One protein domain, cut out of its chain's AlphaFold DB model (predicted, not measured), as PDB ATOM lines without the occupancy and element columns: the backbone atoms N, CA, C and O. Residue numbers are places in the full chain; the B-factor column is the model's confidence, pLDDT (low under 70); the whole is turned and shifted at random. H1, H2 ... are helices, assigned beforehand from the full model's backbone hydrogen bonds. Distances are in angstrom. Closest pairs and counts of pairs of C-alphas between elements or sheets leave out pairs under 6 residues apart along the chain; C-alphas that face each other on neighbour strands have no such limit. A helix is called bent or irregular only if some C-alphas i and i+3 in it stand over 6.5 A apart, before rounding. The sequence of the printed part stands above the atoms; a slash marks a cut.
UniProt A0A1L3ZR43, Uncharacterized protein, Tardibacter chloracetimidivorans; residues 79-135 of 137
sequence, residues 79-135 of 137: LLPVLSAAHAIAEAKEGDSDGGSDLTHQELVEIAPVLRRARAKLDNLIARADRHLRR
ATOM      1  N   LEU A  79     -11.065  14.389  17.210       72.31
ATOM      2  CA  LEU A  79     -11.439  14.984  18.484       72.31
ATOM      3  C   LEU A  79     -10.256  15.526  19.292       72.31
ATOM      4  O   LEU A  79     -10.479  16.415  20.103       72.31
ATOM      5  N   LEU A  80      -9.016  15.064  19.088       80.06
ATOM      6  CA  LEU A  80      -7.867  15.534  19.878       80.06
ATOM      7  C   LEU A  80      -7.672  17.054  19.774       80.06
ATOM      8  O   LEU A  80      -7.631  17.701  20.815       80.06
ATOM      9  N   PRO A  81      -7.660  17.674  18.573       83.12
ATOM     10  CA  PRO A  81      -7.590  19.130  18.472       83.12
ATOM     11  C   PRO A  81      -8.757  19.844  19.165       83.12
ATOM     12  O   PRO A  81      -8.564  20.923  19.715       83.12
ATOM     13  N   VAL A  82      -9.951  19.243  19.157       84.94
ATOM     14  CA  VAL A  82     -11.152  19.793  19.807       84.94
ATOM     15  C   VAL A  82     -11.023  19.742  21.330       84.94
ATOM     16  O   VAL A  82     -11.303  20.733  22.000       84.94
ATOM     17  N   LEU A  83     -10.539  18.626  21.876       87.06
ATOM     18  CA  LEU A  83     -10.278  18.465  23.305       87.06
ATOM     19  C   LEU A  83      -9.153  19.392  23.777       87.06
ATOM     20  O   LEU A  83      -9.304  20.049  24.801       87.06
ATOM     21  N   SER A  84      -8.068  19.519  23.006       84.69
ATOM     22  CA  SER A  84      -6.987  20.463  23.305       84.69
ATOM     23  C   SER A  84      -7.469  21.914  23.303       84.69
ATOM     24  O   SER A  84      -7.060  22.688  24.158       84.69
ATOM     25  N   ALA A  85      -8.358  22.290  22.378       88.44
ATOM     26  CA  ALA A  85      -8.959  23.621  22.370       88.44
ATOM     27  C   ALA A  85      -9.840  23.868  23.600       88.44
ATOM     28  O   ALA A  85      -9.753  24.936  24.198       88.44
ATOM     29  N   ALA A  86     -10.663  22.891  23.994       87.38
ATOM     30  CA  ALA A  86     -11.490  22.997  25.193       87.38
ATOM     31  C   ALA A  86     -10.637  23.129  26.464       87.38
ATOM     32  O   ALA A  86     -10.934  23.964  27.313       87.38
ATOM     33  N   HIS A  87      -9.559  22.348  26.560       87.00
ATOM     34  CA  HIS A  87      -8.619  22.415  27.673       87.00
ATOM     35  C   HIS A  87      -7.906  23.771  27.742       87.00
ATOM     36  O   HIS A  87      -7.955  24.406  28.787       87.00
ATOM     37  N   ALA A  88      -7.369  24.271  26.625       86.69
ATOM     38  CA  ALA A  88      -6.704  25.576  26.581       86.69
ATOM     39  C   ALA A  88      -7.646  26.740  26.952       86.69
ATOM     40  O   ALA A  88      -7.222  27.703  27.582       86.69
ATOM     41  N   ILE A  89      -8.935  26.660  26.590       86.00
ATOM     42  CA  ILE A  89      -9.935  27.645  27.035       86.00
ATOM     43  C   ILE A  89     -10.173  27.546  28.545       86.00
ATOM     44  O   ILE A  89     -10.384  28.572  29.184       86.00
ATOM     45  N   ALA A  90     -10.208  26.330  29.097       86.12
ATOM     46  CA  ALA A  90     -10.423  26.125  30.524       86.12
ATOM     47  C   ALA A  90      -9.243  26.661  31.349       86.12
ATOM     48  O   ALA A  90      -9.482  27.370  32.318       86.12
ATOM     49  N   GLU A  91      -8.005  26.391  30.925       84.94
ATOM     50  CA  GLU A  91      -6.787  26.900  31.572       84.94
ATOM     51  C   GLU A  91      -6.715  28.429  31.518       84.94
ATOM     52  O   GLU A  91      -6.552  29.081  32.542       84.94
ATOM     53  N   ALA A  92      -6.940  29.025  30.343       81.19
ATOM     54  CA  ALA A  92      -6.887  30.479  30.178       81.19
ATOM     55  C   ALA A  92      -8.038  31.233  30.880       81.19
ATOM     56  O   ALA A  92      -8.073  32.456  30.861       81.19
ATOM     57  N   LYS A  93      -9.018  30.520  31.449       78.81
ATOM     58  CA  LYS A  93     -10.125  31.093  32.235       78.81
ATOM     59  C   LYS A  93     -10.096  30.667  33.698       78.81
ATOM     60  O   LYS A  93     -11.059  30.912  34.432       78.81
ATOM     61  N   GLU A  94      -9.053  29.957  34.109       80.06
ATOM     62  CA  GLU A  94      -8.894  29.561  35.495       80.06
ATOM     63  C   GLU A  94      -8.643  30.807  36.350       80.06
ATOM     64  O   GLU A  94      -8.007  31.763  35.913       80.06
ATOM     65  N   GLY A  95      -9.174  30.825  37.575       63.22
ATOM     66  CA  GLY A  95      -9.147  32.017  38.432       63.22
ATOM     67  C   GLY A  95      -7.744  32.492  38.834       63.22
ATOM     68  O   GLY A  95      -7.629  33.600  39.348       63.22
ATOM     69  N   ASP A  96      -6.721  31.669  38.597       67.69
ATOM     70  CA  ASP A  96      -5.299  31.948  38.852       67.69
ATOM     71  C   ASP A  96      -4.514  32.277  37.559       67.69
ATOM     72  O   ASP A  96      -3.290  32.355  37.572       67.69
ATOM     73  N   SER A  97      -5.208  32.438  36.424       71.19
ATOM     74  CA  SER A  97      -4.617  32.913  35.165       71.19
ATOM     75  C   SER A  97      -4.372  34.427  35.189       71.19
ATOM     76  O   SER A  97      -4.985  35.153  35.978       71.19
ATOM     77  N   ASP A  98      -3.507  34.925  34.298       63.84
ATOM     78  CA  ASP A  98      -3.133  36.347  34.227       63.84
ATOM     79  C   ASP A  98      -4.354  37.266  33.999       63.84
ATOM     80  O   ASP A  98      -4.370  38.410  34.460       63.84
ATOM     81  N   GLY A  99      -5.388  36.772  33.306       65.25
ATOM     82  CA  GLY A  99      -6.664  37.467  33.094       65.25
ATOM     83  C   GLY A  99      -7.793  37.114  34.072       65.25
ATOM     84  O   GLY A  99      -8.843  37.768  34.089       65.25
ATOM     85  N   GLY A 100      -7.610  36.090  34.907       68.69
ATOM     86  CA  GLY A 100      -8.667  35.526  35.743       68.69
ATOM     87  C   GLY A 100      -9.823  34.958  34.907       68.69
ATOM     88  O   GLY A 100      -9.652  34.037  34.116       68.69
ATOM     89  N   SER A 101     -11.045  35.475  35.079       67.44
ATOM     90  CA  SER A 101     -12.213  35.009  34.306       67.44
ATOM     91  C   SER A 101     -12.306  35.595  32.891       67.44
ATOM     92  O   SER A 101     -13.069  35.079  32.063       67.44
ATOM     93  N   ASP A 102     -11.573  36.681  32.629       74.75
ATOM     94  CA  ASP A 102     -11.572  37.407  31.363       74.75
ATOM     95  C   ASP A 102     -10.256  37.168  30.621       74.75
ATOM     96  O   ASP A 102      -9.180  37.406  31.147       74.75
ATOM     97  N   LEU A 103     -10.338  36.730  29.362       76.12
ATOM     98  CA  LEU A 103      -9.149  36.432  28.562       76.12
ATOM     99  C   LEU A 103      -8.401  37.718  28.193       76.12
ATOM    100  O   LEU A 103      -8.954  38.606  27.532       76.12
ATOM    101  N   THR A 104      -7.122  37.791  28.542       83.50
ATOM    102  CA  THR A 104      -6.222  38.857  28.106       83.50
ATOM    103  C   THR A 104      -5.931  38.769  26.606       83.50
ATOM    104  O   THR A 104      -6.113  37.745  25.939       83.50
ATOM    105  N   HIS A 105      -5.421  39.869  26.043       83.94
ATOM    106  CA  HIS A 105      -4.977  39.892  24.649       83.94
ATOM    107  C   HIS A 105      -3.890  38.843  24.367       83.94
ATOM    108  O   HIS A 105      -3.875  38.254  23.288       83.94
ATOM    109  N   GLN A 106      -3.000  38.603  25.329       81.12
ATOM    110  CA  GLN A 106      -1.892  37.672  25.175       81.12
ATOM    111  C   GLN A 106      -2.367  36.213  25.220       81.12
ATOM    112  O   GLN A 106      -2.063  35.462  24.295       81.12
ATOM    113  N   GLU A 107      -3.227  35.852  26.175       80.81
ATOM    114  CA  GLU A 107      -3.852  34.519  26.239       80.81
ATOM    115  C   GLU A 107      -4.656  34.212  24.967       80.81
ATOM    116  O   GLU A 107      -4.580  33.113  24.422       80.81
ATOM    117  N   LEU A 108      -5.369  35.203  24.412       83.94
ATOM    118  CA  LEU A 108      -6.076  35.049  23.135       83.94
ATOM    119  C   LEU A 108      -5.130  34.746  21.967       83.94
ATOM    120  O   LEU A 108      -5.461  33.920  21.109       83.94
ATOM    121  N   VAL A 109      -3.974  35.411  21.907       88.75
ATOM    122  CA  VAL A 109      -2.957  35.155  20.875       88.75
ATOM    123  C   VAL A 109      -2.373  33.749  21.030       88.75
ATOM    124  O   VAL A 109      -2.182  33.064  20.022       88.75
ATOM    125  N   GLU A 110      -2.157  33.296  22.263       86.19
ATOM    126  CA  GLU A 110      -1.583  31.988  22.588       86.19
ATOM    127  C   GLU A 110      -2.537  30.823  22.285       86.19
ATOM    128  O   GLU A 110      -2.125  29.835  21.670       86.19
ATOM    129  N   ILE A 111      -3.830  30.944  22.613       90.19
ATOM    130  CA  ILE A 111      -4.807  29.869  22.361       90.19
ATOM    131  C   ILE A 111      -5.310  29.842  20.907       90.19
ATOM    132  O   ILE A 111      -5.743  28.795  20.411       90.19
ATOM    133  N   ALA A 112      -5.244  30.963  20.174       90.06
ATOM    134  CA  ALA A 112      -5.806  31.084  18.823       90.06
ATOM    135  C   ALA A 112      -5.347  30.001  17.819       90.06
ATOM    136  O   ALA A 112      -6.188  29.518  17.049       90.06
ATOM    137  N   PRO A 113      -4.068  29.574  17.766       91.19
ATOM    138  CA  PRO A 113      -3.637  28.481  16.896       91.19
ATOM    139  C   PRO A 113      -4.340  27.152  17.203       91.19
ATOM    140  O   PRO A 113      -4.711  26.430  16.273       91.19
ATOM    141  N   VAL A 114      -4.568  26.841  18.483       88.81
ATOM    142  CA  VAL A 114      -5.244  25.609  18.923       88.81
ATOM    143  C   VAL A 114      -6.724  25.653  18.543       88.81
ATOM    144  O   VAL A 114      -7.231  24.709  17.931       88.81
ATOM    145  N   LEU A 115      -7.391  26.791  18.771       89.75
ATOM    146  CA  LEU A 115      -8.791  26.997  18.376       89.75
ATOM    147  C   LEU A 115      -8.996  26.836  16.863       89.75
ATOM    148  O   LEU A 115      -9.949  26.195  16.416       89.75
ATOM    149  N   ARG A 116      -8.079  27.374  16.048       92.31
ATOM    150  CA  ARG A 116      -8.143  27.241  14.583       92.31
ATOM    151  C   ARG A 116      -7.996  25.790  14.125       92.31
ATOM    152  O   ARG A 116      -8.701  25.380  13.202       92.31
ATOM    153  N   ARG A 117      -7.122  25.006  14.768       86.69
ATOM    154  CA  ARG A 117      -6.962  23.569  14.476       86.69
ATOM    155  C   ARG A 117      -8.230  22.785  14.820       86.69
ATOM    156  O   ARG A 117      -8.663  21.973  14.006       86.69
ATOM    157  N   ALA A 118      -8.852  23.065  15.966       88.62
ATOM    158  CA  ALA A 118     -10.130  22.466  16.351       88.62
ATOM    159  C   ALA A 118     -11.247  22.785  15.347       88.62
ATOM    160  O   ALA A 118     -11.931  21.876  14.877       88.62
ATOM    161  N   ARG A 119     -11.383  24.060  14.953       91.31
ATOM    162  CA  ARG A 119     -12.380  24.493  13.963       91.31
ATOM    163  C   ARG A 119     -12.234  23.736  12.645       91.31
ATOM    164  O   ARG A 119     -13.208  23.179  12.159       91.31
ATOM    165  N   ALA A 120     -11.014  23.631  12.117       88.00
ATOM    166  CA  ALA A 120     -10.764  22.914  10.868       88.00
ATOM    167  C   ALA A 120     -11.183  21.431  10.931       88.00
ATOM    168  O   ALA A 120     -11.613  20.864   9.926       88.00
ATOM    169  N   LYS A 121     -11.073  20.783  12.097       85.25
ATOM    170  CA  LYS A 121     -11.551  19.405  12.282       85.25
ATOM    171  C   LYS A 121     -13.073  19.317  12.301       85.25
ATOM    172  O   LYS A 121     -13.633  18.475  11.600       85.25
ATOM    173  N   LEU A 122     -13.736  20.214  13.028       86.00
ATOM    174  CA  LEU A 122     -15.199  20.291  13.052       86.00
ATOM    175  C   LEU A 122     -15.772  20.590  11.658       86.00
ATOM    176  O   LEU A 122     -16.687  19.895  11.225       86.00
ATOM    177  N   ASP A 123     -15.177  21.525  10.916       88.94
ATOM    178  CA  ASP A 123     -15.589  21.867   9.548       88.94
ATOM    179  C   ASP A 123     -15.506  20.650   8.608       88.94
ATOM    180  O   ASP A 123     -16.412  20.401   7.811       88.94
ATOM    181  N   ASN A 124     -14.453  19.834   8.728       80.38
ATOM    182  CA  ASN A 124     -14.317  18.602   7.946       80.38
ATOM    183  C   ASN A 124     -15.399  17.563   8.282       80.38
ATOM    184  O   ASN A 124     -15.909  16.888   7.379       80.38
ATOM    185  N   LEU A 125     -15.761  17.430   9.563       81.38
ATOM    186  CA  LEU A 125     -16.837  16.540  10.003       81.38
ATOM    187  C   LEU A 125     -18.206  17.027   9.514       81.38
ATOM    188  O   LEU A 125     -18.971  16.224   8.977       81.38
ATOM    189  N   ILE A 126     -18.482  18.329   9.610       82.81
ATOM    190  CA  ILE A 126     -19.706  18.952   9.083       82.81
ATOM    191  C   ILE A 126     -19.798  18.725   7.572       82.81
ATOM    192  O   ILE A 126     -20.800  18.209   7.084       82.81
ATOM    193  N   ALA A 127     -18.719  18.976   6.825       77.12
ATOM    194  CA  ALA A 127     -18.697  18.755   5.382       77.12
ATOM    195  C   ALA A 127     -18.953  17.285   4.999       77.12
ATOM    196  O   ALA A 127     -19.549  17.006   3.955       77.12
ATOM    197  N   ARG A 128     -18.499  16.319   5.813       74.31
ATOM    198  CA  ARG A 128     -18.855  14.899   5.641       74.31
ATOM    199  C   ARG A 128     -20.341  14.666   5.897       74.31
ATOM    200  O   ARG A 128     -20.974  14.006   5.074       74.31
ATOM    201  N   ALA A 129     -20.886  15.200   6.988       70.44
ATOM    202  CA  ALA A 129     -22.302  15.071   7.327       70.44
ATOM    203  C   ALA A 129     -23.207  15.653   6.226       70.44
ATOM    204  O   ALA A 129     -24.121  14.971   5.763       70.44
ATOM    205  N   ASP A 130     -22.881  16.835   5.704       83.56
ATOM    206  CA  ASP A 130     -23.629  17.485   4.623       83.56
ATOM    207  C   ASP A 130     -23.660  16.648   3.342       83.56
ATOM    208  O   ASP A 130     -24.696  16.541   2.681       83.56
ATOM    209  N   ARG A 131     -22.540  16.004   2.984       73.06
ATOM    210  CA  ARG A 131     -22.498  15.087   1.832       73.06
ATOM    211  C   ARG A 131     -23.427  13.892   2.008       73.06
ATOM    212  O   ARG A 131     -23.956  13.401   1.012       73.06
ATOM    213  N   HIS A 132     -23.616  13.416   3.236       66.50
ATOM    214  CA  HIS A 132     -24.564  12.343   3.518       66.50
ATOM    215  C   HIS A 132     -26.009  12.837   3.456       66.50
ATOM    216  O   HIS A 132     -26.820  12.196   2.795       66.50
ATOM    217  N   LEU A 133     -26.318  13.991   4.050       68.50
ATOM    218  CA  LEU A 133     -27.666  14.565   4.016       68.50
ATOM    219  C   LEU A 133     -28.150  14.826   2.581       68.50
ATOM    220  O   LEU A 133     -29.281  14.494   2.244       68.50
ATOM    221  N   ARG A 134     -27.274  15.313   1.694       69.94
ATOM    222  CA  ARG A 134     -27.595  15.543   0.270       69.94
ATOM    223  C   ARG A 134     -27.832  14.275  -0.556       69.94
ATOM    224  O   ARG A 134     -28.308  14.385  -1.674       69.94
ATOM    225  N   ARG A 135     -27.441  13.096  -0.065       54.34
ATOM    226  CA  ARG A 135     -27.670  11.806  -0.746       54.34
ATOM    227  C   ARG A 135     -28.975  11.130  -0.316       54.34
ATOM    228  O   ARG A 135     -29.342  10.123  -0.913       54.34
TER     229      ARG A 135
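This is residues 79 to 135 of the 137 residues of an uncharacterized protein of Tardibacter chloracetimidivorans (UniProt A0A1L3ZR43). What shape is this? It is an uneven helical hairpin: the short helix H1 leads through a long loop, residues 92 to 104, into the much longer H2, which folds back beside H1 and sticks out past it as a free arm, residues 123 to 135. What is it made of? The printed part has 57 residues with two named helices, H1 then H2, and no named strand; its class is all helix. How large and how dense is it? It is loose, with a radius of gyration of the C-alphas of 14.8 A, and spans 49 by 16 by 16 A, the arm adding much of the length.

How do the helices stand to each other? H1, residues 80 to 91, and H2, residues 105 to 135, form a helical hairpin and run opposite ways at a steep tilt of 36 degrees, only just past shallow. Where do they touch? H2 touches H1 with residues 111 to 122 alone, and the closest C-alphas, those of Val 82 and Ala 118, are 4.5 A apart. What do the backbones show? Every O i to N i+4 pair of H1 is within hydrogen-bond range, and 24 of 27 are in H2.

Where does H1 run? It begins at C-alpha 80 at (-7.867, 15.534, 19.878) and measures 16.3 A from first to last C-alpha. Where does H2 run? It goes from C-alpha 105 at (-4.977, 39.892, 24.649) to C-alpha 135 at (-27.670, 11.806, -0.746), 44.1 A. Is H2 even? It has a kink of 43 degrees near residue 112 and is only just irregular: C-alphas 110 and 113 are 7.0 A apart.

How far does it reach? The two C-alphas farthest apart, those of Asp 96 and Arg 135, are 49.7 A apart. Is it unbroken? The printed part has no cut, and the link from H1 to H2 is long, with 13 residues. Where is confidence low? The mean pLDDT of the printed part is 80.4, and residues 95 to 96, 98 to 101 and 132 to 135 are under 70.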